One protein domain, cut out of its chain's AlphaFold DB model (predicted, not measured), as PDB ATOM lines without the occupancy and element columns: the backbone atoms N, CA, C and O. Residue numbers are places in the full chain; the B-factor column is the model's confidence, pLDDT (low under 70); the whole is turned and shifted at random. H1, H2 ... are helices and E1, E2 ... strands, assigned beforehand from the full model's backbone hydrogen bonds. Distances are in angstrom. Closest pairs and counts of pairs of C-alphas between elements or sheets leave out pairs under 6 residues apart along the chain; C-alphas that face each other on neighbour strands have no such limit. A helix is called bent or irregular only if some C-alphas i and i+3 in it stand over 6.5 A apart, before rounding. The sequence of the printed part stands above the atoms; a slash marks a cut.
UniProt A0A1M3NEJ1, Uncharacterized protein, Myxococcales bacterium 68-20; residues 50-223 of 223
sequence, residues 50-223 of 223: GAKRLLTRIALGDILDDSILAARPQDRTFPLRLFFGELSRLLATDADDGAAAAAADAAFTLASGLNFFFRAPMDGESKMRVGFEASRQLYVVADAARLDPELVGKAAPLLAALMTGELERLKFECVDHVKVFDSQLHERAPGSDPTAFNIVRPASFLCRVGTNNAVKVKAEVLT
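Overview. This is residues 50 to 223 of the 223 residues of an uncharacterized protein of Myxococcales bacterium 68-20 (UniProt A0A1M3NEJ1). A block of helices has a small part made of short strands and loops on one side. H5 and H6 are side by side in the middle, with H3 and H4 on one side of them and the strands on the other; H4, H5 and H6 run alternately opposite ways, H3 crosses H6, and H1 and the short H2 lie at the end farthest from the strands. The strand part is modest: E1, E3 and E4 make an antiparallel sheet in that order, and E4 runs on into E5, which pairs in parallel with E2. The printed part has 174 residues, with six named helices, H1 to H6, followed along the chain by five named strands, E1 to E5; its class is mostly helix. It is compact, with a radius of gyration of the C-alphas of 16.1 A, and rounded, with spans of 48 by 37 by 33 A.

Along the chain. H1 is residues 50 to 61, 15.7 A from first to last C-alpha, and begins at C-alpha 50 at (209.048, 223.103, 281.939). H2 is residues 66 to 69, and H3 is residues 78 to 91, 19.9 A long. H4, residues 99 to 119, is 30.0 A long, and H5, residues 124 to 144, is 29.8 A long, ending at C-alpha 144 at (197.847, 201.057, 285.768). H6 is residues 149 to 165, 24.6 A long; it is neither bent nor irregular, but only just: C-alphas 154 and 157 are 6.4 A apart. The strands are E1, residues 170 to 173, E2, residues 186 to 188, E3, residues 206 to 209, E4, residues 215 to 217, and E5, residues 219 to 222. E5 ends at C-alpha 222 at (195.250, 187.030, 280.195).

Arrangement. H1 touches H3 with residues 56 to 60 alone, opposite ways at a shallow tilt of 25 degrees; the closest C-alphas, of Thr 56 and Ser 88, are 6.3 A apart. H2 touches H3, the closest C-alphas being Ile 68 and Arg 81 at 5.7 A. H3 touches H6 at 81 degrees, about perpendicular, closest at the C-alphas of Leu 80 and Ala 155, 4.9 A. H4 and H5 form a helical hairpin at a shallow tilt of 22 degrees; the C-alphas of Ala 103 and Ala 144 are closest, 5.1 A. H5 and H6, also a hairpin, only just touch, with 3 pairs of C-alphas within 8 A, closest at Gly 131 and Met 163, 7.1 A. H5 is on the sheet E1 E3 E4 at a height over the sheet of 9.5 A, making two layers, a helix on one face of a sheet, and runs along the strands, at 12 degrees to E3 on the local plane. H6 is on the same face. E1 and E3 are antiparallel, with N 171 and O 208 2.8 A apart, within hydrogen-bond range. E3 and E4 are an antiparallel hairpin, with N 207 and O 217 at 3.0 A. E4 runs on into E5 at 64 degrees across a break of 1 residue. E2 and E5 are parallel, with N 187 and O 219 at 2.8 A. Every O i to N i+4 pair is within hydrogen-bond range in H1, H3 and H4; H5 has 16 of 17 and H6 11 of 13, and H2 is too short for such a pair.

Size, cuts and confidence. The two C-alphas farthest apart, of Gly 50 and Thr 195, are 49.9 A apart. The printed part has no cut and ends at the chain's last residue, 223. The links E1 to E2, 12 residues, and E2 to E3, 17 residues, are long. Mean pLDDT of the printed part is 84.7; residues 50 to 67, 94, and 96 to 97 are under 70.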
ATOM      1  N   GLY A  50     209.058 222.675 283.337       40.31
ATOM      2  CA  GLY A  50     209.048 223.103 281.939       40.31
ATOM      3  C   GLY A  50     209.778 222.142 280.996       40.31
ATOM      4  O   GLY A  50     209.225 221.808 279.953       40.31
ATOM      5  N   ALA A  51     210.966 221.653 281.363       40.97
ATOM      6  CA  ALA A  51     211.717 220.657 280.596       40.97
ATOM      7  C   ALA A  51     210.991 219.305 280.531       40.97
ATOM      8  O   ALA A  51     210.914 218.722 279.454       40.97
ATOM      9  N   LYS A  52     210.370 218.857 281.634       48.78
ATOM     10  CA  LYS A  52     209.506 217.661 281.646       48.78
ATOM     11  C   LYS A  52     208.347 217.807 280.654       48.78
ATOM     12  O   LYS A  52     208.190 216.975 279.771       48.78
ATOM     13  N   ARG A  53     207.606 218.924 280.703       49.69
ATOM     14  CA  ARG A  53     206.509 219.218 279.753       49.69
ATOM     15  C   ARG A  53     206.979 219.359 278.303       49.69
ATOM     16  O   ARG A  53     206.239 219.005 277.388       49.69
ATOM     17  N   LEU A  54     208.177 219.901 278.083       46.03
ATOM     18  CA  LEU A  54     208.771 220.031 276.754       46.03
ATOM     19  C   LEU A  54     209.159 218.656 276.199       46.03
ATOM     20  O   LEU A  54     208.822 218.368 275.060       46.03
ATOM     21  N   LEU A  55     209.771 217.788 277.009       49.69
ATOM     22  CA  LEU A  55     210.053 216.396 276.652       49.69
ATOM     23  C   LEU A  55     208.762 215.629 276.358       49.69
ATOM     24  O   LEU A  55     208.698 214.955 275.342       49.69
ATOM     25  N   THR A  56     207.702 215.801 277.156       52.28
ATOM     26  CA  THR A  56     206.372 215.228 276.879       52.28
ATOM     27  C   THR A  56     205.821 215.679 275.523       52.28
ATOM     28  O   THR A  56     205.266 214.876 274.775       52.28
ATOM     29  N   ARG A  57     205.991 216.963 275.181       49.47
ATOM     30  CA  ARG A  57     205.552 217.520 273.893       49.47
ATOM     31  C   ARG A  57     206.423 217.078 272.722       49.47
ATOM     32  O   ARG A  57     205.874 216.806 271.667       49.47
ATOM     33  N   ILE A  58     207.739 216.987 272.897       49.25
ATOM     34  CA  ILE A  58     208.689 216.554 271.860       49.25
ATOM     35  C   ILE A  58     208.552 215.046 271.605       49.25
ATOM     36  O   ILE A  58     208.566 214.604 270.461       49.25
ATOM     37  N   ALA A  59     208.353 214.258 272.663       55.84
ATOM     38  CA  ALA A  59     208.181 212.813 272.589       55.84
ATOM     39  C   ALA A  59     206.879 212.399 271.889       55.84
ATOM     40  O   ALA A  59     206.852 211.348 271.267       55.84
ATOM     41  N   LEU A  60     205.796 213.176 271.999       59.56
ATOM     42  CA  LEU A  60     204.504 212.822 271.391       59.56
ATOM     43  C   LEU A  60     204.188 213.630 270.128       59.56
ATOM     44  O   LEU A  60     203.545 213.108 269.227       59.56
ATOM     45  N   GLY A  61     204.643 214.882 270.046       57.53
ATOM     46  CA  GLY A  61     204.377 215.772 268.914       57.53
ATOM     47  C   GLY A  61     205.030 215.316 267.612       57.53
ATOM     48  O   GLY A  61     204.438 215.502 266.560       57.53
ATOM     49  N   ASP A  62     206.191 214.659 267.685       55.81
ATOM     50  CA  ASP A  62     206.894 214.139 266.503       55.81
ATOM     51  C   ASP A  62     206.407 212.738 266.075       55.81
ATOM     52  O   ASP A  62     206.697 212.306 264.963       55.81
ATOM     53  N   ILE A  63     205.705 212.003 266.951       59.34
ATOM     54  CA  ILE A  63     205.143 210.670 266.644       59.34
ATOM     55  C   ILE A  63     203.813 210.793 265.892       59.34
ATOM     56  O   ILE A  63     203.426 209.897 265.144       59.34
ATOM     57  N   LEU A  64     203.071 211.871 266.146       62.06
ATOM     58  CA  LEU A  64     201.687 212.006 265.723       62.06
ATOM     59  C   LEU A  64     201.592 212.937 264.529       62.06
ATOM     60  O   LEU A  64     201.841 214.132 264.653       62.06
ATOM     61  N   ASP A  65     201.143 212.390 263.400       67.00
ATOM     62  CA  ASP A  65     200.728 213.196 262.257       67.00
ATOM     63  C   ASP A  65     199.754 214.295 262.708       67.00
ATOM     64  O   ASP A  65     198.856 214.056 263.528       67.00
ATOM     65  N   ASP A  66     199.849 215.476 262.091       62.53
ATOM     66  CA  ASP A  66     198.923 216.596 262.322       62.53
ATOM     67  C   ASP A  66     197.452 216.164 262.181       62.53
ATOM     68  O   ASP A  66     196.564 216.704 262.842       62.53
ATOM     69  N   SER A  67     197.185 215.139 261.365       66.12
ATOM     70  CA  SER A  67     195.860 214.541 261.187       66.12
ATOM     71  C   SER A  67     195.330 213.812 262.433       66.12
ATOM     72  O   SER A  67     194.125 213.827 262.681       66.12
ATOM     73  N   ILE A  68     196.202 213.201 263.243       72.75
ATOM     74  CA  ILE A  68     195.842 212.562 264.514       72.75
ATOM     75  C   ILE A  68     195.682 213.641 265.586       72.75
ATOM     76  O   ILE A  68     194.695 213.640 266.321       72.75
ATOM     77  N   LEU A  69     196.596 214.614 265.642       70.62
ATOM     78  CA  LEU A  69     196.543 215.708 266.619       70.62
ATOM     79  C   LEU A  69     195.336 216.635 266.414       70.62
ATOM     80  O   LEU A  69     194.753 217.113 267.390       70.62
ATOM     81  N   ALA A  70     194.929 216.867 265.165       72.19
ATOM     82  CA  ALA A  70     193.779 217.696 264.810       72.19
ATOM     83  C   ALA A  70     192.457 216.915 264.690       72.19
ATOM     84  O   ALA A  70     191.418 217.542 264.460       72.19
ATOM     85  N   ALA A  71     192.470 215.588 264.886       76.00
ATOM     86  CA  ALA A  71     191.310 214.715 264.698       76.00
ATOM     87  C   ALA A  71     190.092 215.197 265.500       76.00
ATOM     88  O   ALA A  71     190.173 215.410 266.713       76.00
ATOM     89  N   ARG A  72     188.958 215.382 264.835       77.62
ATOM     90  CA  ARG A  72     187.670 215.762 265.427       77.62
ATOM     91  C   ARG A  72     186.895 214.516 265.868       77.62
ATOM     92  O   ARG A  72     187.202 213.435 265.383       77.62
ATOM     93  N   PRO A  73     185.860 214.632 266.721       82.19
ATOM     94  CA  PRO A  73     185.101 213.475 267.217       82.19
ATOM     95  C   PRO A  73     184.553 212.521 266.143       82.19
ATOM     96  O   PRO A  73     184.402 211.330 266.396       82.19
ATOM     97  N   GLN A  74     184.261 213.035 264.949       81.75
ATOM     98  CA  GLN A  74     183.798 212.260 263.797       81.75
ATOM     99  C   GLN A  74     184.914 211.536 263.020       81.75
ATOM    100  O   GLN A  74     184.614 210.703 262.165       81.75
ATOM    101  N   ASP A  75     186.181 211.855 263.280       83.50
ATOM    102  CA  ASP A  75     187.315 211.320 262.533       83.50
ATOM    103  C   ASP A  75     187.726 209.950 263.076       83.50
ATOM    104  O   ASP A  75     187.757 209.699 264.282       83.50
ATOM    105  N   ARG A  76     188.122 209.048 262.172       85.94
ATOM    106  CA  ARG A  76     188.517 207.675 262.529       85.94
ATOM    107  C   ARG A  76     189.702 207.623 263.502       85.94
ATOM    108  O   ARG A  76     189.791 206.685 264.284       85.94
ATOM    109  N   THR A  77     190.605 208.602 263.453       85.38
ATOM    110  CA  THR A  77     191.806 208.697 264.303       85.38
ATOM    111  C   THR A  77     191.535 209.342 265.664       85.38
ATOM    112  O   THR A  77     192.429 209.382 266.509       85.38
ATOM    113  N   PHE A  78     190.310 209.806 265.928       82.81
ATOM    114  CA  PHE A  78     189.958 210.460 267.188       82.81
ATOM    115  C   PHE A  78     190.233 209.619 268.448       82.81
ATOM    116  O   PHE A  78     190.758 210.177 269.413       82.81
ATOM    117  N   PRO A  79     189.985 208.293 268.472       87.12
ATOM    118  CA  PRO A  79     190.348 207.471 269.626       87.12
ATOM    119  C   PRO A  79     191.854 207.472 269.914       87.12
ATOM    120  O   PRO A  79     192.246 207.524 271.075       87.12
ATOM    121  N   LEU A  80     192.707 207.493 268.878       85.88
ATOM    122  CA  LEU A  80     194.152 207.650 269.076       85.88
ATOM    123  C   LEU A  80     194.478 209.009 269.684       85.88
ATOM    124  O   LEU A  80     195.258 209.075 270.627       85.88
ATOM    125  N   ARG A  81     193.852 210.087 269.199       84.25
ATOM    126  CA  ARG A  81     194.045 211.427 269.765       84.25
ATOM    127  C   ARG A  81     193.727 211.464 271.260       84.25
ATOM    128  O   ARG A  81     194.509 212.013 272.031       84.25
ATOM    129  N   LEU A  82     192.594 210.888 271.666       84.81
ATOM    130  CA  LEU A  82     192.200 210.811 273.075       84.81
ATOM    131  C   LEU A  82     193.194 209.984 273.891       84.81
ATOM    132  O   LEU A  82     193.628 210.424 274.952       84.81
ATOM    133  N   PHE A  83     193.605 208.830 273.363       88.56
ATOM    134  CA  PHE A  83     194.604 207.979 273.999       88.56
ATOM    135  C   PHE A  83     195.935 208.716 274.227       88.56
ATOM    136  O   PHE A  83     196.458 208.724 275.340       88.56
ATOM    137  N   PHE A  84     196.459 209.403 273.209       84.88
ATOM    138  CA  PHE A  84     197.686 210.191 273.341       84.88
ATOM    139  C   PHE A  84     197.515 211.421 274.242       84.88
ATOM    140  O   PHE A  84     198.471 211.836 274.898       84.88
ATOM    141  N   GLY A  85     196.304 211.976 274.327       83.62
ATOM    142  CA  GLY A  85     195.952 213.004 275.305       83.62
ATOM    143  C   GLY A  85     196.077 212.501 276.746       83.62
ATOM    144  O   GLY A  85     196.723 213.156 277.565       83.62
ATOM    145  N   GLU A  86     195.539 211.316 277.041       85.81
ATOM    146  CA  GLU A  86     195.698 210.674 278.352       85.81
ATOM    147  C   GLU A  86     197.156 210.317 278.640       85.81
ATOM    148  O   GLU A  86     197.650 210.595 279.732       85.81
ATOM    149  N   LEU A  87     197.882 209.795 277.648       84.56
ATOM    150  CA  LEU A  87     199.308 209.506 277.785       84.56
ATOM    151  C   LEU A  87     200.098 210.774 278.138       84.56
ATOM    152  O   LEU A  87     200.885 210.776 279.082       84.56
ATOM    153  N   SER A  88     199.833 211.885 277.445       81.94
ATOM    154  CA  SER A  88     200.446 213.181 277.753       81.94
ATOM    155  C   SER A  88     200.090 213.682 279.154       81.94
ATOM    156  O   SER A  88     200.920 214.338 279.784       81.94
ATOM    157  N   ARG A  89     198.873 213.416 279.643       83.12
ATOM    158  CA  ARG A  89     198.445 213.791 280.998       83.12
ATOM    159  C   ARG A  89     199.177 212.969 282.060       83.12
ATOM    160  O   ARG A  89     199.621 213.538 283.055       83.12
ATOM    161  N   LEU A  90     199.336 211.664 281.841       83.31
ATOM    162  CA  LEU A  90     200.090 210.777 282.734       83.31
ATOM    163  C   LEU A  90     201.561 211.194 282.817       83.31
ATOM    164  O   LEU A  90     202.085 211.341 283.913       83.31
ATOM    165  N   LEU A  91     202.187 211.515 281.684       78.56
ATOM    166  CA  LEU A  91     203.569 212.014 281.634       78.56
ATOM    167  C   LEU A  91     203.767 213.366 282.335       78.56
ATOM    168  O   LEU A  91     204.869 213.684 282.772       78.56
ATOM    169  N   ALA A  92     202.718 214.187 282.410       75.75
ATOM    170  CA  ALA A  92     202.752 215.473 283.099       75.75
ATOM    171  C   ALA A  92     202.470 215.360 284.608       75.75
ATOM    172  O   ALA A  92     202.485 216.382 285.301       75.75
ATOM    173  N   THR A  93     202.176 214.156 285.106       76.75
ATOM    174  CA  THR A  93     201.911 213.909 286.523       76.75
ATOM    175  C   THR A  93     203.234 213.909 287.286       76.75
ATOM    176  O   THR A  93     204.097 213.080 287.029       76.75
ATOM    177  N   ASP A  94     203.390 214.847 288.222       67.44
ATOM    178  CA  ASP A  94     204.500 214.868 289.182       67.44
ATOM    179  C   ASP A  94     204.012 214.131 290.438       67.44
ATOM    180  O   ASP A  94     203.332 214.706 291.290       67.44
ATOM    181  N   ALA A  95     204.245 212.821 290.484       70.94
ATOM    182  CA  ALA A  95     203.949 211.983 291.638       70.94
ATOM    183  C   ALA A  95     205.227 211.251 292.039       70.94
ATOM    184  O   ALA A  95     205.806 210.550 291.216       70.94
ATOM    185  N   ASP A  96     205.640 211.419 293.294       64.94
ATOM    186  CA  ASP A  96     206.890 210.840 293.790       64.94
ATOM    187  C   ASP A  96     206.736 209.368 294.201       64.94
ATOM    188  O   ASP A  96     207.699 208.621 294.115       64.94
ATOM    189  N   ASP A  97     205.532 208.934 294.603       68.25
ATOM    190  CA  ASP A  97     205.268 207.562 295.055       68.25
ATOM    191  C   ASP A  97     203.803 207.125 294.848       68.25
ATOM    192  O   ASP A  97     202.869 207.932 294.780       68.25
ATOM    193  N   GLY A  98     203.586 205.807 294.796       78.69
ATOM    194  CA  GLY A  98     202.263 205.173 294.758       78.69
ATOM    195  C   GLY A  98     201.733 204.867 293.353       78.69
ATOM    196  O   GLY A  98     202.463 204.855 292.367       78.69
ATOM    197  N   ALA A  99     200.430 204.587 293.250       79.31
ATOM    198  CA  ALA A  99     199.810 204.145 291.993       79.31
ATOM    199  C   ALA A  99     199.906 205.188 290.861       79.31
ATOM    200  O   ALA A  99     200.004 204.825 289.692       79.31
ATOM    201  N   ALA A 100     199.906 206.480 291.206       76.81
ATOM    202  CA  ALA A 100     200.064 207.562 290.238       76.81
ATOM    203  C   ALA A 100     201.487 207.617 289.654       76.81
ATOM    204  O   ALA A 100     201.627 207.817 288.450       76.81
ATOM    205  N   ALA A 101     202.514 207.378 290.480       76.81
ATOM    206  CA  ALA A 101     203.901 207.280 290.029       76.81
ATOM    207  C   ALA A 101     204.089 206.064 289.106       76.81
ATOM    208  O   ALA A 101     204.583 206.206 287.992       76.81
ATOM    209  N   ALA A 102     203.550 204.899 289.486       79.38
ATOM    210  CA  ALA A 102     203.600 203.695 288.651       79.38
ATOM    211  C   ALA A 102     202.930 203.887 287.273       79.38
ATOM    212  O   ALA A 102     203.431 203.404 286.257       79.38
ATOM    213  N   ALA A 103     201.810 204.615 287.215       82.69
ATOM    214  CA  ALA A 103     201.147 204.940 285.955       82.69
ATOM    215  C   ALA A 103     201.956 205.934 285.099       82.69
ATOM    216  O   ALA A 103     201.972 205.806 283.873       82.69
ATOM    217  N   ALA A 104     202.641 206.898 285.724       81.62
ATOM    218  CA  ALA A 104     203.535 207.830 285.040       81.62
ATOM    219  C   ALA A 104     204.777 207.118 284.470       81.62
ATOM    220  O   ALA A 104     205.129 207.349 283.313       81.62
ATOM    221  N   ASP A 105     205.373 206.187 285.218       81.38
ATOM    222  CA  ASP A 105     206.513 205.375 284.770       81.38
ATOM    223  C   ASP A 105     206.140 204.446 283.609       81.38
ATOM    224  O   ASP A 105     206.865 204.340 282.612       81.38
ATOM    225  N   ALA A 106     204.971 203.806 283.691       84.75
ATOM    226  CA  ALA A 106     204.440 202.998 282.599       84.75
ATOM    227  C   ALA A 106     204.201 203.864 281.349       84.75
ATOM    228  O   ALA A 106     204.578 203.483 280.238       84.75
ATOM    229  N   ALA A 107     203.627 205.061 281.524       86.38
ATOM    230  CA  ALA A 107     203.396 206.011 280.439       86.38
ATOM    231  C   ALA A 107     204.709 206.476 279.793       86.38
ATOM    232  O   ALA A 107     204.800 206.549 278.566       86.38
ATOM    233  N   PHE A 108     205.736 206.745 280.600       83.81
ATOM    234  CA  PHE A 108     207.073 207.104 280.130       83.81
ATOM    235  C   PHE A 108     207.719 205.977 279.329       83.81
ATOM    236  O   PHE A 108     208.267 206.217 278.248       83.81
ATOM    237  N   THR A 109     207.596 204.743 279.812       84.88
ATOM    238  CA  THR A 109     208.111 203.555 279.126       84.88
ATOM    239  C   THR A 109     207.423 203.364 277.775       84.88
ATOM    240  O   THR A 109     208.102 203.184 276.763       84.88
ATOM    241  N   LEU A 110     206.091 203.484 277.722       88.50
ATOM    242  CA  LEU A 110     205.339 203.401 276.469       88.50
ATOM    243  C   LEU A 110     205.726 204.516 275.491       88.50
ATOM    244  O   LEU A 110     206.014 204.241 274.329       88.50
ATOM    245  N   ALA A 111     205.755 205.768 275.952       85.19
ATOM    246  CA  ALA A 111     206.111 206.908 275.113       85.19
ATOM    247  C   ALA A 111     207.532 206.772 274.549       85.19
ATOM    248  O   ALA A 111     207.763 207.053 273.372       85.19
ATOM    249  N   SER A 112     208.473 206.285 275.358       80.00
ATOM    250  CA  SER A 112     209.838 205.992 274.920       80.00
ATOM    251  C   SER A 112     209.864 204.861 273.892       80.00
ATOM    252  O   SER A 112     210.475 205.014 272.836       80.00
ATOM    253  N   GLY A 113     209.153 203.757 274.144       83.00
ATOM    254  CA  GLY A 113     209.054 202.627 273.219       83.00
ATOM    255  C   GLY A 113     208.484 203.022 271.855       83.00
ATOM    256  O   GLY A 113     209.035 202.636 270.825       83.00
ATOM    257  N   LEU A 114     207.442 203.858 271.835       87.50
ATOM    258  CA  LEU A 114     206.883 204.400 270.596       87.50
ATOM    259  C   LEU A 114     207.870 205.342 269.892       87.50
ATOM    260  O   LEU A 114     208.050 205.227 268.684       87.50
ATOM    261  N   ASN A 115     208.578 206.212 270.623       82.31
ATOM    262  CA  ASN A 115     209.618 207.062 270.027       82.31
ATOM    263  C   ASN A 115     210.712 206.235 269.353       82.31
ATOM    264  O   ASN A 115     211.058 206.504 268.204       82.31
ATOM    265  N   PHE A 116     211.235 205.217 270.040       81.19
ATOM    266  CA  PHE A 116     212.223 204.315 269.455       81.19
ATOM    267  C   PHE A 116     211.660 203.605 268.227       81.19
ATOM    268  O   PHE A 116     212.319 203.582 267.193       81.19
ATOM    269  N   PHE A 117     210.434 203.085 268.315       86.31
ATOM    270  CA  PHE A 117     209.793 202.379 267.213       86.31
ATOM    271  C   PHE A 117     209.665 203.238 265.948       86.31
ATOM    272  O   PHE A 117     210.000 202.757 264.869       86.31
ATOM    273  N   PHE A 118     209.212 204.489 266.061       84.62
ATOM    274  CA  PHE A 118     208.981 205.355 264.898       84.62
ATOM    275  C   PHE A 118     210.242 206.072 264.400       84.62
ATOM    276  O   PHE A 118     210.344 206.366 263.213       84.62
ATOM    277  N   ARG A 119     211.212 206.369 265.275       82.56
ATOM    278  CA  ARG A 119     212.330 207.271 264.934       82.56
ATOM    279  C   ARG A 119     213.662 206.568 264.734       82.56
ATOM    280  O   ARG A 119     214.500 207.075 263.990       82.56
ATOM    281  N   ALA A 120     213.907 205.457 265.426       77.31
ATOM    282  CA  ALA A 120     215.212 204.817 265.364       77.31
ATOM    283  C   ALA A 120     215.345 203.994 264.069       77.31
ATOM    284  O   ALA A 120     214.465 203.181 263.768       77.31
ATOM    285  N   PRO A 121     216.444 204.153 263.306       77.50
ATOM    286  CA  PRO A 121     216.723 203.281 262.176       77.50
ATOM    287  C   PRO A 121     217.034 201.881 262.710       77.50
ATOM    288  O   PRO A 121     218.063 201.649 263.340       77.50
ATOM    289  N   MET A 122     216.115 200.952 262.478       82.44
ATOM    290  CA  MET A 122     216.200 199.572 262.941       82.44
ATOM    291  C   MET A 122     215.861 198.631 261.794       82.44
ATOM    292  O   MET A 122     215.012 198.938 260.956       82.44
ATOM    293  N   ASP A 123     216.499 197.465 261.772       85.12
ATOM    294  CA  ASP A 123     216.072 196.382 260.896       85.12
ATOM    295  C   ASP A 123     214.679 195.870 261.312       85.12
ATOM    296  O   ASP A 123     214.217 196.089 262.436       85.12
ATOM    297  N   GLY A 124     213.999 195.168 260.404       83.62
ATOM    298  CA  GLY A 124     212.620 194.729 260.630       83.62
ATOM    299  C   GLY A 124     212.431 193.819 261.850       83.62
ATOM    300  O   GLY A 124     211.376 193.875 262.476       83.62
ATOM    301  N   GLU A 125     213.430 193.014 262.221       87.31
ATOM    302  CA  GLU A 125     213.349 192.114 263.378       87.31
ATOM    303  C   GLU A 125     213.506 192.896 264.690       87.31
ATOM    304  O   GLU A 125     212.740 192.693 265.636       87.31
ATOM    305  N   SER A 126     214.445 193.843 264.743       87.31
ATOM    306  CA  SER A 126     214.599 194.749 265.890       87.31
ATOM    307  C   SER A 126     213.370 195.643 266.066       87.31
ATOM    308  O   SER A 126     212.827 195.739 267.169       87.31
ATOM    309  N   LYS A 127     212.861 196.221 264.968       89.56
ATOM    310  CA  LYS A 127     211.645 197.049 264.970       89.56
ATOM    311  C   LYS A 127     210.435 196.237 265.437       89.56
ATOM    312  O   LYS A 127     209.676 196.707 266.279       89.56
ATOM    313  N   MET A 128     210.309 194.979 265.005       92.31
ATOM    314  CA  MET A 128     209.283 194.057 265.501       92.31
ATOM    315  C   MET A 128     209.350 193.853 267.018       92.31
ATOM    316  O   MET A 128     208.316 193.899 267.678       92.31
ATOM    317  N   ARG A 129     210.537 193.620 267.587       90.25
ATOM    318  CA  ARG A 129     210.686 193.390 269.034       90.25
ATOM    319  C   ARG A 129     210.313 194.625 269.846       90.25
ATOM    320  O   ARG A 129     209.556 194.508 270.804       90.25
ATOM    321  N   VAL A 130     210.785 195.800 269.425       88.00
ATOM    322  CA  VAL A 130     210.429 197.077 270.066       88.00
ATOM    323  C   VAL A 130     208.930 197.338 269.947       88.00
ATOM    324  O   VAL A 130     208.299 197.733 270.921       88.00
ATOM    325  N   GLY A 131     208.334 197.069 268.783       90.88
ATOM    326  CA  GLY A 131     206.901 197.252 268.579       90.88
ATOM    327  C   GLY A 131     206.054 196.292 269.414       90.88
ATOM    328  O   GLY A 131     205.042 196.691 269.986       90.88
ATOM    329  N   PHE A 132     206.494 195.043 269.561       92.81
ATOM    330  CA  PHE A 132     205.837 194.091 270.445       92.81
ATOM    331  C   PHE A 132     205.901 194.552 271.906       92.81
ATOM    332  O   PHE A 132     204.875 194.563 272.584       92.81
ATOM    333  N   GLU A 133     207.060 195.017 272.373       92.50
ATOM    334  CA  GLU A 133     207.202 195.551 273.729       92.50
ATOM    335  C   GLU A 133     206.356 196.815 273.938       92.50
ATOM    336  O   GLU A 133     205.621 196.911 274.915       92.50
ATOM    337  N   ALA A 134     206.345 197.747 272.981       91.56
ATOM    338  CA  ALA A 134     205.464 198.912 273.029       91.56
ATOM    339  C   ALA A 134     203.980 198.502 273.098       91.56
ATOM    340  O   ALA A 134     203.208 199.091 273.854       91.56
ATOM    341  N   SER A 135     203.583 197.447 272.377       96.00
ATOM    342  CA  SER A 135     202.221 196.910 272.464       96.00
ATOM    343  C   SER A 135     201.903 196.307 273.833       96.00
ATOM    344  O   SER A 135     200.775 196.439 274.289       96.00
ATOM    345  N   ARG A 136     202.875 195.705 274.530       93.88
ATOM    346  CA  ARG A 136     202.687 195.253 275.918       93.88
ATOM    347  C   ARG A 136     202.494 196.429 276.856       93.88
ATOM    348  O   ARG A 136     201.549 196.455 277.643       93.88
ATOM    349  N   GLN A 137     203.361 197.429 276.727       92.00
ATOM    350  CA  GLN A 137     203.330 198.612 277.579       92.00
ATOM    351  C   GLN A 137     202.040 199.422 277.408       92.00
ATOM    352  O   GLN A 137     201.566 200.006 278.377       92.00
ATOM    353  N   LEU A 138     201.401 199.380 276.233       94.38
ATOM    354  CA  LEU A 138     200.049 199.914 276.036       94.38
ATOM    355  C   LEU A 138     199.056 199.344 277.061       94.38
ATOM    356  O   LEU A 138     198.356 200.107 277.727       94.38
ATOM    357  N   TYR A 139     199.001 198.017 277.202       94.56
ATOM    358  CA  TYR A 139     198.059 197.364 278.115       94.56
ATOM    359  C   TYR A 139     198.485 197.481 279.582       94.56
ATOM    360  O   TYR A 139     197.620 197.491 280.457       94.56
ATOM    361  N   VAL A 140     199.786 197.614 279.865       91.44
ATOM    362  CA  VAL A 140     200.287 197.940 281.213       91.44
ATOM    363  C   VAL A 140     199.825 199.336 281.632       91.44
ATOM    364  O   VAL A 140     199.271 199.495 282.717       91.44
ATOM    365  N   VAL A 141     199.978 200.338 280.761       90.94
ATOM    366  CA  VAL A 141     199.493 201.705 281.009       90.94
ATOM    367  C   VAL A 141     197.978 201.726 281.170       90.94
ATOM    368  O   VAL A 141     197.475 202.370 282.089       90.94
ATOM    369  N   ALA A 142     197.250 201.010 280.308       92.38
ATOM    370  CA  ALA A 142     195.795 200.927 280.384       92.38
ATOM    371  C   ALA A 142     195.311 200.404 281.744       92.38
ATOM    372  O   ALA A 142     194.391 200.976 282.327       92.38
ATOM    373  N   ASP A 143     195.960 199.362 282.264       90.69
ATOM    374  CA  ASP A 143     195.650 198.768 283.563       90.69
ATOM    375  C   ASP A 143     196.060 199.693 284.726       90.69
ATOM    376  O   ASP A 143     195.235 200.018 285.582       90.69
ATOM    377  N   ALA A 144     197.298 200.205 284.711       87.62
ATOM    378  CA  ALA A 144     197.847 201.057 285.768       87.62
ATOM    379  C   ALA A 144     197.083 202.382 285.924       87.62
ATOM    380  O   ALA A 144     196.789 202.812 287.041       87.62
ATOM    381  N   ALA A 145     196.720 203.017 284.807       87.12
ATOM    382  CA  ALA A 145     195.971 204.270 284.794       87.12
ATOM    383  C   ALA A 145     194.447 204.075 284.818       87.12
ATOM    384  O   ALA A 145     193.717 205.068 284.848       87.12
ATOM    385  N   ARG A 146     193.961 202.821 284.809       88.75
ATOM    386  CA  ARG A 146     192.536 202.463 284.698       88.75
ATOM    387  C   ARG A 146     191.846 203.198 283.547       88.75
ATOM    388  O   ARG A 146     190.793 203.811 283.730       88.75
ATOM    389  N   LEU A 147     192.477 203.168 282.374       89.50
ATOM    390  CA  LEU A 147     191.919 203.783 281.175       89.50
ATOM    391  C   LEU A 147     190.592 203.117 280.802       89.50
ATOM    392  O   LEU A 147     190.379 201.934 281.063       89.50
ATOM    393  N   ASP A 148     189.713 203.888 280.163       89.56
ATOM    394  CA  ASP A 148     188.440 203.381 279.658       89.56
ATOM    395  C   ASP A 148     188.676 202.212 278.675       89.56
ATOM    396  O   ASP A 148     189.321 202.409 277.637       89.56
ATOM    397  N   PRO A 149     188.160 200.998 278.961       88.06
ATOM    398  CA  PRO A 149     188.308 199.849 278.074       88.06
ATOM    399  C   PRO A 149     187.759 200.098 276.665       88.06
ATOM    400  O   PRO A 149     188.296 199.556 275.698       88.06
ATOM    401  N   GLU A 150     186.720 200.927 276.519       90.69
ATOM    402  CA  GLU A 150     186.162 201.264 275.209       90.69
ATOM    403  C   GLU A 150     187.127 202.143 274.401       90.69
ATOM    404  O   GLU A 150     187.306 201.932 273.196       90.69
ATOM    405  N   LEU A 151     187.794 203.097 275.059       90.94
ATOM    406  CA  LEU A 151     188.847 203.902 274.443       90.94
ATOM    407  C   LEU A 151     190.005 203.014 273.986       90.94
ATOM    408  O   LEU A 151     190.422 203.110 272.832       90.94
ATOM    409  N   VAL A 152     190.497 202.139 274.867       91.69
ATOM    410  CA  VAL A 152     191.621 201.242 274.563       91.69
ATOM    411  C   VAL A 152     191.267 200.317 273.399       91.69
ATOM    412  O   VAL A 152     192.019 200.266 272.430       91.69
ATOM    413  N   GLY A 153     190.082 199.697 273.416       91.38
ATOM    414  CA  GLY A 153     189.626 198.810 272.342       91.38
ATOM    415  C   GLY A 153     189.449 199.500 270.983       91.38
ATOM    416  O   GLY A 153     189.565 198.858 269.939       91.38
ATOM    417  N   LYS A 154     189.209 200.819 270.961       92.81
ATOM    418  CA  LYS A 154     189.171 201.618 269.722       92.81
ATOM    419  C   LYS A 154     190.549 202.132 269.301       92.81
ATOM    420  O   LYS A 154     190.807 202.248 268.104       92.81
ATOM    421  N   ALA A 155     191.428 202.451 270.249       92.31
ATOM    422  CA  ALA A 155     192.757 203.001 269.992       92.31
ATOM    423  C   ALA A 155     193.779 201.919 269.598       92.31
ATOM    424  O   ALA A 155     194.530 202.112 268.644       92.31
ATOM    425  N   ALA A 156     193.772 200.767 270.271       94.88
ATOM    426  CA  ALA A 156     194.681 199.645 270.034       94.88
ATOM    427  C   ALA A 156     194.762 199.191 268.559       94.88
ATOM    428  O   ALA A 156     195.873 199.138 268.024       94.88
ATOM    429  N   PRO A 157     193.651 198.932 267.836       95.25
ATOM    430  CA  PRO A 157     193.728 198.528 266.430       95.25
ATOM    431  C   PRO A 157     194.257 199.639 265.515       95.25
ATOM    432  O   PRO A 157     194.905 199.349 264.509       95.25
ATOM    433  N   LEU A 158     194.008 200.907 265.850       93.31
ATOM    434  CA  LEU A 158     194.537 202.042 265.095       93.31
ATOM    435  C   LEU A 158     196.045 202.200 265.325       93.31
ATOM    436  O   LEU A 158     196.775 202.476 264.376       93.31
ATOM    437  N   LEU A 159     196.518 201.971 266.553       93.25
ATOM    438  CA  LEU A 159     197.943 201.987 266.875       93.25
ATOM    439  C   LEU A 159     198.668 200.825 266.186       93.25
ATOM    440  O   LEU A 159     199.703 201.043 265.567       93.25
ATOM    441  N   ALA A 160     198.095 199.618 266.209       95.38
ATOM    442  CA  ALA A 160     198.632 198.469 265.479       95.38
ATOM    443  C   ALA A 160     198.741 198.746 263.969       95.38
ATOM    444  O   ALA A 160     199.741 198.388 263.343       95.38
ATOM    445  N   ALA A 161     197.747 199.424 263.385       93.44
ATOM    446  CA  ALA A 161     197.778 199.832 261.982       93.44
ATOM    447  C   ALA A 161     198.877 200.871 261.701       93.44
ATOM    448  O   ALA A 161     199.621 200.709 260.735       93.44
ATOM    449  N   LEU A 162     199.023 201.884 262.562       91.00
ATOM    450  CA  LEU A 162     200.089 202.886 262.456       91.00
ATOM    451  C   LEU A 162     201.471 202.223 262.532       91.00
ATOM    452  O   LEU A 162     202.320 202.443 261.674       91.00
ATOM    453  N   MET A 163     201.667 201.334 263.507       92.31
ATOM    454  CA  MET A 163     202.917 200.598 263.677       92.31
ATOM    455  C   MET A 163     203.193 199.627 262.526       92.31
ATOM    456  O   MET A 163     204.342 199.365 262.198       92.31
ATOM    457  N   THR A 164     202.153 199.091 261.891       93.50
ATOM    458  CA  THR A 164     202.304 198.248 260.698       93.50
ATOM    459  C   THR A 164     202.780 199.049 259.491       93.50
ATOM    460  O   THR A 164     203.558 198.524 258.704       93.50
ATOM    461  N   GLY A 165     202.373 200.316 259.354       90.00
ATOM    462  CA  GLY A 165     202.848 201.196 258.275       90.00
ATOM    463  C   GLY A 165     204.367 201.397 258.271       90.00
ATOM    464  O   GLY A 165     204.962 201.629 257.225       90.00
ATOM    465  N   GLU A 166     204.995 201.216 259.429       88.75
ATOM    466  CA  GLU A 166     206.436 201.323 259.643       88.75
ATOM    467  C   GLU A 166     207.227 200.038 259.353       88.75
ATOM    468  O   GLU A 166     208.454 200.012 259.521       88.75
ATOM    469  N   LEU A 167     206.540 198.959 258.966       89.50
ATOM    470  CA  LEU A 167     207.107 197.635 258.736       89.50
ATOM    471  C   LEU A 167     206.916 197.221 257.274       89.50
ATOM    472  O   LEU A 167     205.817 197.255 256.737       89.50
ATOM    473  N   GLU A 168     207.980 196.738 256.630       87.06
ATOM    474  CA  GLU A 168     207.897 196.337 255.217       87.06
ATOM    475  C   GLU A 168     207.169 195.000 255.006       87.06
ATOM    476  O   GLU A 168     206.343 194.849 254.108       87.06
ATOM    477  N   ARG A 169     207.526 193.981 255.799       91.19
ATOM    478  CA  ARG A 169     207.080 192.583 255.605       91.19
ATOM    479  C   ARG A 169     206.265 192.040 256.766       91.19
ATOM    480  O   ARG A 169     205.772 190.916 256.682       91.19
ATOM    481  N   LEU A 170     206.194 192.785 257.858       94.38
ATOM    482  CA  LEU A 170     205.566 192.376 259.102       94.38
ATOM    483  C   LEU A 170     204.326 193.228 259.340       94.38
ATOM    484  O   LEU A 170     204.235 194.348 258.852       94.38
ATOM    485  N   LYS A 171     203.375 192.685 260.086       95.50
ATOM    486  CA  LYS A 171     202.162 193.381 260.488       95.50
ATOM    487  C   LYS A 171     201.841 193.089 261.939       95.50
ATOM    488  O   LYS A 171     201.932 191.939 262.376       95.50
ATOM    489  N   PHE A 172     201.436 194.131 262.648       97.00
ATOM    490  CA  PHE A 172     200.834 194.021 263.962       97.00
ATOM    491  C   PHE A 172     199.316 193.936 263.830       97.00
ATOM    492  O   PHE A 172     198.690 194.688 263.084       97.00
ATOM    493  N   GLU A 173     198.720 193.015 264.575       95.94
ATOM    494  CA  GLU A 173     197.282 192.797 264.633       95.94
ATOM    495  C   GLU A 173     196.813 192.882 266.087       95.94
ATOM    496  O   GLU A 173     197.349 192.225 266.980       95.94
ATOM    497  N   CYS A 174     195.794 193.705 266.322       95.25
ATOM    498  CA  CYS A 174     195.125 193.802 267.612       95.25
ATOM    499  C   CYS A 174     194.179 192.603 267.803       95.25
ATOM    500  O   CYS A 174     193.409 192.260 266.901       95.25
ATOM    501  N   VAL A 175     194.223 191.984 268.986       94.44
ATOM    502  CA  VAL A 175     193.440 190.783 269.331       94.44
ATOM    503  C   VAL A 175     192.319 191.056 270.340       94.44
ATOM    504  O   VAL A 175     191.700 190.123 270.836       94.44
ATOM    505  N   ASP A 176     191.987 192.324 270.600       91.50
ATOM    506  CA  ASP A 176     190.968 192.744 271.582       91.50
ATOM    507  C   ASP A 176     189.570 192.165 271.310       91.50
ATOM    508  O   ASP A 176     188.740 192.049 272.206       91.50
ATOM    509  N   HIS A 177     189.298 191.788 270.061       90.00
ATOM    510  CA  HIS A 177     188.032 191.193 269.639       90.00
ATOM    511  C   HIS A 177     187.945 189.678 269.904       90.00
ATOM    512  O   HIS A 177     186.870 189.089 269.750       90.00
ATOM    513  N   VAL A 178     189.055 189.031 270.271       91.69
ATOM    514  CA  VAL A 178     189.140 187.579 270.455       91.69
ATOM    515  C   VAL A 178     188.753 187.201 271.885       91.69
ATOM    516  O   VAL A 178     189.244 187.773 272.851       91.69
ATOM    517  N   LYS A 179     187.866 186.208 272.021       93.38
ATOM    518  CA  LYS A 179     187.323 185.767 273.321       93.38
ATOM    519  C   LYS A 179     187.826 184.403 273.786       93.38
ATOM    520  O   LYS A 179     187.635 184.058 274.946       93.38
ATOM    521  N   VAL A 180     188.426 183.620 272.890       95.00
ATOM    522  CA  VAL A 180     188.824 182.230 273.145       95.00
ATOM    523  C   VAL A 180     190.313 182.075 272.886       95.00
ATOM    524  O   VAL A 180     190.832 182.567 271.884       95.00
ATOM    525  N   PHE A 181     190.990 181.383 273.796       94.38
ATOM    526  CA  PHE A 181     192.404 181.080 273.685       94.38
ATOM    527  C   PHE A 181     192.673 180.118 272.518       94.38
ATOM    528  O   PHE A 181     191.969 179.132 272.316       94.38
ATOM    529  N   ASP A 182     193.746 180.394 271.784       94.06
ATOM    530  CA  ASP A 182     194.218 179.597 270.650       94.06
ATOM    531  C   ASP A 182     195.736 179.552 270.747       94.06
ATOM    532  O   ASP A 182     196.396 180.573 270.578       94.06
ATOM    533  N   SER A 183     196.298 178.379 271.023       92.44
ATOM    534  CA  SER A 183     197.737 178.218 271.238       92.44
ATOM    535  C   SER A 183     198.577 178.482 269.988       92.44
ATOM    536  O   SER A 183     199.796 178.637 270.103       92.44
ATOM    537  N   GLN A 184     197.977 178.541 268.795       93.19
ATOM    538  CA  GLN A 184     198.681 178.912 267.568       93.19
ATOM    539  C   GLN A 184     198.906 180.422 267.473       93.19
ATOM    540  O   GLN A 184     199.917 180.854 266.915       93.19
ATOM    541  N   LEU A 185     197.994 181.217 268.037       93.75
ATOM    542  CA  LEU A 185     197.977 182.678 267.914       93.75
ATOM    543  C   LEU A 185     198.322 183.396 269.216       93.75
ATOM    544  O   LEU A 185     198.808 184.526 269.184       93.75
ATOM    545  N   HIS A 186     198.093 182.737 270.345       95.69
ATOM    546  CA  HIS A 186     198.149 183.331 271.664       95.69
ATOM    547  C   HIS A 186     199.156 182.621 272.562       95.69
ATOM    548  O   HIS A 186     199.361 181.406 272.500       95.69
ATOM    549  N   GLU A 187     199.756 183.413 273.433       95.56
ATOM    550  CA  GLU A 187     200.576 182.983 274.549       95.56
ATOM    551  C   GLU A 187     199.958 183.520 275.841       95.56
ATOM    552  O   GLU A 187     199.380 184.606 275.867       95.56
ATOM    553  N   ARG A 188     200.007 182.733 276.916       93.50
ATOM    554  CA  ARG A 188     199.431 183.151 278.195       93.50
ATOM    555  C   ARG A 188     200.396 184.103 278.890       93.50
ATOM    556  O   ARG A 188     201.549 183.746 279.119       93.50
ATOM    557  N   ALA A 189     199.911 185.286 279.252       92.31
ATOM    558  CA  ALA A 189     200.686 186.246 280.024       92.31
ATOM    559  C   ALA A 189     200.968 185.705 281.444       92.31
ATOM    560  O   ALA A 189     200.196 184.879 281.954       92.31
ATOM    561  N   PRO A 190     202.036 186.168 282.120       88.44
ATOM    562  CA  PRO A 190     202.326 185.776 283.498       88.44
ATOM    563  C   PRO A 190     201.123 185.991 284.429       88.44
ATOM    564  O   PRO A 190     200.492 187.044 284.401       88.44
ATOM    565  N   GLY A 191     200.805 184.989 285.254       87.12
ATOM    566  CA  GLY A 191     199.669 185.033 286.188       87.12
ATOM    567  C   GLY A 191     198.326 184.549 285.622       87.12
ATOM    568  O   GLY A 191     197.350 184.516 286.365       87.12
ATOM    569  N   SER A 192     198.273 184.144 284.350       89.62
ATOM    570  CA  SER A 192     197.076 183.557 283.729       89.62
ATOM    571  C   SER A 192     196.800 182.124 284.194       89.62
ATOM    572  O   SER A 192     197.736 181.368 284.473       89.62
ATOM    573  N   ASP A 193     195.533 181.703 284.179       89.62
ATOM    574  CA  ASP A 193     195.158 180.308 284.436       89.62
ATOM    575  C   ASP A 193     195.531 179.414 283.231       89.62
ATOM    576  O   ASP A 193     195.030 179.624 282.119       89.62
ATOM    577  N   PRO A 194     196.388 178.383 283.398       87.69
ATOM    578  CA  PRO A 194     196.800 177.511 282.299       87.69
ATOM    579  C   PRO A 194     195.654 176.671 281.714       87.69
ATOM    580  O   PRO A 194     195.764 176.185 280.583       87.69
ATOM    581  N   THR A 195     194.560 176.506 282.457       89.19
ATOM    582  CA  THR A 195     193.403 175.676 282.101       89.19
ATOM    583  C   THR A 195     192.226 176.477 281.546       89.19
ATOM    584  O   THR A 195     191.344 175.897 280.911       89.19
ATOM    585  N   ALA A 196     192.222 177.801 281.716       90.69
ATOM    586  CA  ALA A 196     191.142 178.653 281.241       90.69
ATOM    587  C   ALA A 196     191.114 178.738 279.709       90.69
ATOM    588  O   ALA A 196     192.136 178.950 279.050       90.69
ATOM    589  N   PHE A 197     189.926 178.590 279.126       91.69
ATOM    590  CA  PHE A 197     189.723 178.689 277.676       91.69
ATOM    591  C   PHE A 197     189.347 180.098 277.215       91.69
ATOM    592  O   PHE A 197     189.541 180.428 276.047       91.69
ATOM    593  N   ASN A 198     188.804 180.922 278.108       95.44
ATOM    594  CA  ASN A 198     188.334 182.259 277.768       95.44
ATOM    595  C   ASN A 198     189.440 183.286 277.992       95.44
ATOM    596  O   ASN A 198     190.172 183.210 278.973       95.44
ATOM    597  N   ILE A 199     189.532 184.254 277.088       93.56
ATOM    598  CA  ILE A 199     190.405 185.414 277.242       93.56
ATOM    599  C   ILE A 199     189.664 186.451 278.081       93.56
ATOM    600  O   ILE A 199     188.564 186.878 277.727       93.56
ATOM    601  N   VAL A 200     190.283 186.852 279.189       92.12
ATOM    602  CA  VAL A 200     189.826 187.942 280.054       92.12
ATOM    603  C   VAL A 200     190.165 189.280 279.413       92.12
ATOM    604  O   VAL A 200     189.293 190.136 279.273       92.12
ATOM    605  N   ARG A 201     191.430 189.461 279.011       91.06
ATOM    606  CA  ARG A 201     191.875 190.652 278.281       91.06
ATOM    607  C   ARG A 201     193.139 190.400 277.453       91.06
ATOM    608  O   ARG A 201     193.959 189.562 277.836       91.06
ATOM    609  N   PRO A 202     193.332 191.143 276.355       93.31
ATOM    610  CA  PRO A 202     194.607 191.194 275.646       93.31
ATOM    611  C   PRO A 202     195.712 191.810 276.519       93.31
ATOM    612  O   PRO A 202     195.451 192.629 277.407       93.31
ATOM    613  N   ALA A 203     196.951 191.401 276.257       94.50
ATOM    614  CA  ALA A 203     198.155 191.929 276.894       94.50
ATOM    615  C   ALA A 203     199.244 192.339 275.887       94.50
ATOM    616  O   ALA A 203     200.182 193.025 276.279       94.50
ATOM    617  N   SER A 204     199.132 191.977 274.603       96.38
ATOM    618  CA  SER A 204     199.979 192.506 273.525       96.38
ATOM    619  C   SER A 204     199.335 192.325 272.145       96.38
ATOM    620  O   SER A 204     198.270 191.718 272.010       96.38
ATOM    621  N   PHE A 205     199.981 192.851 271.102       97.38
ATOM    622  CA  PHE A 205     199.592 192.593 269.714       97.38
ATOM    623  C   PHE A 205     200.156 191.272 269.189       97.38
ATOM    624  O   PHE A 205     201.197 190.781 269.621       97.38
ATOM    625  N   LEU A 206     199.493 190.735 268.171       96.62
ATOM    626  CA  LEU A 206     199.978 189.621 267.369       96.62
ATOM    627  C   LEU A 206     200.890 190.159 266.262       96.62
ATOM    628  O   LEU A 206     200.506 191.093 265.563       96.62
ATOM    629  N   CYS A 207     202.062 189.558 266.049       96.44
ATOM    630  CA  CYS A 207     202.917 189.897 264.910       96.44
ATOM    631  C   CYS A 207     202.932 188.770 263.877       96.44
ATOM    632  O   CYS A 207     203.258 187.616 264.185       96.44
ATOM    633  N   ARG A 208     202.632 189.111 262.623       95.75
ATOM    634  CA  ARG A 208     202.637 188.180 261.491       95.75
ATOM    635  C   ARG A 208     203.465 188.700 260.332       95.75
ATOM    636  O   ARG A 208     203.669 189.896 260.169       95.75
ATOM    637  N   VAL A 209     203.879 187.785 259.468       94.44
ATOM    638  CA  VAL A 209     204.391 188.125 258.141       94.44
ATOM    639  C   VAL A 209     203.217 188.512 257.240       94.44
ATOM    640  O   VAL A 209     202.251 187.761 257.112       94.44
ATOM    641  N   GLY A 210     203.294 189.671 256.590       89.81
ATOM    642  CA  GLY A 210     202.229 190.200 255.740       89.81
ATOM    643  C   GLY A 210     201.914 189.324 254.523       89.81
ATOM    644  O   GLY A 210     200.756 189.211 254.142       89.81
ATOM    645  N   THR A 211     202.917 188.659 253.938       90.75
ATOM    646  CA  THR A 211     202.759 187.891 252.688       90.75
ATOM    647  C   THR A 211     202.106 186.523 252.868       90.75
ATOM    648  O   THR A 211     201.347 186.100 252.003       90.75
ATOM    649  N   ASN A 212     202.403 185.812 253.958       92.44
ATOM    650  CA  ASN A 212     201.936 184.436 254.175       92.44
ATOM    651  C   ASN A 212     201.210 184.232 255.513       92.44
ATOM    652  O   ASN A 212     200.878 183.100 255.854       92.44
ATOM    653  N   ASN A 213     200.971 185.304 256.273       91.06
ATOM    654  CA  ASN A 213     200.328 185.283 257.591       91.06
ATOM    655  C   ASN A 213     201.022 184.398 258.638       91.06
ATOM    656  O   ASN A 213     200.423 184.100 259.672       91.06
ATOM    657  N   ALA A 214     202.280 184.001 258.415       93.62
ATOM    658  CA  ALA A 214     203.025 183.220 259.390       93.62
ATOM    659  C   ALA A 214     203.195 184.026 260.683       93.62
ATOM    660  O   ALA A 214     203.631 185.181 260.647       93.62
ATOM    661  N   VAL A 215     202.856 183.417 261.820       95.31
ATOM    662  CA  VAL A 215     203.016 184.037 263.139       95.31
ATOM    663  C   VAL A 215     204.502 184.142 263.458       95.31
ATOM    664  O   VAL A 215     205.217 183.142 263.461       95.31
ATOM    665  N   LYS A 216     204.961 185.369 263.705       94.62
ATOM    666  CA  LYS A 216     206.323 185.663 264.160       94.62
ATOM    667  C   LYS A 216     206.390 185.764 265.670       94.62
ATOM    668  O   LYS A 216     207.298 185.205 266.272       94.62
ATOM    669  N   VAL A 217     205.409 186.442 266.256       95.75
ATOM    670  CA  VAL A 217     205.258 186.582 267.702       95.75
ATOM    671  C   VAL A 217     203.780 186.428 268.018       95.75
ATOM    672  O   VAL A 217     202.957 187.077 267.373       95.75
ATOM    673  N   LYS A 218     203.451 185.542 268.959       96.62
ATOM    674  CA  LYS A 218     202.077 185.331 269.431       96.62
ATOM    675  C   LYS A 218     201.641 186.516 270.284       96.62
ATOM    676  O   LYS A 218     202.469 187.120 270.956       96.62
ATOM    677  N   ALA A 219     200.351 186.834 270.266       96.12
ATOM    678  CA  ALA A 219     199.828 187.835 271.188       96.12
ATOM    679  C   ALA A 219     199.785 187.265 272.609       96.12
ATOM    680  O   ALA A 219     199.340 186.136 272.814       96.12
ATOM    681  N   GLU A 220     200.204 188.053 273.588       96.44
ATOM    682  CA  GLU A 220     200.018 187.735 274.994       96.44
ATOM    683  C   GLU A 220     198.576 188.052 275.395       96.44
ATOM    684  O   GLU A 220     198.026 189.103 275.049       96.44
ATOM    685  N   VAL A 221     197.955 187.139 276.136       95.62
ATOM    686  CA  VAL A 221     196.586 187.280 276.638       95.62
ATOM    687  C   VAL A 221     196.503 186.821 278.088       95.62
ATOM    688  O   VAL A 221     197.191 185.883 278.491       95.62
ATOM    689  N   LEU A 222     195.644 187.477 278.864       93.00
ATOM    690  CA  LEU A 222     195.250 187.030 280.195       93.00
ATOM    691  C   LEU A 222     193.990 186.178 280.075       93.00
ATOM    692  O   LEU A 222     193.035 186.574 279.402       93.00
ATOM    693  N   THR A 223     193.996 185.022 280.730       92.06
ATOM    694  CA  THR A 223     192.930 184.008 280.699       92.06
ATOM    695  C   THR A 223     192.569 183.550 282.094       92.06
ATOM    696  O   THR A 223     193.530 183.395 282.886       92.06
TER     697      THR A 223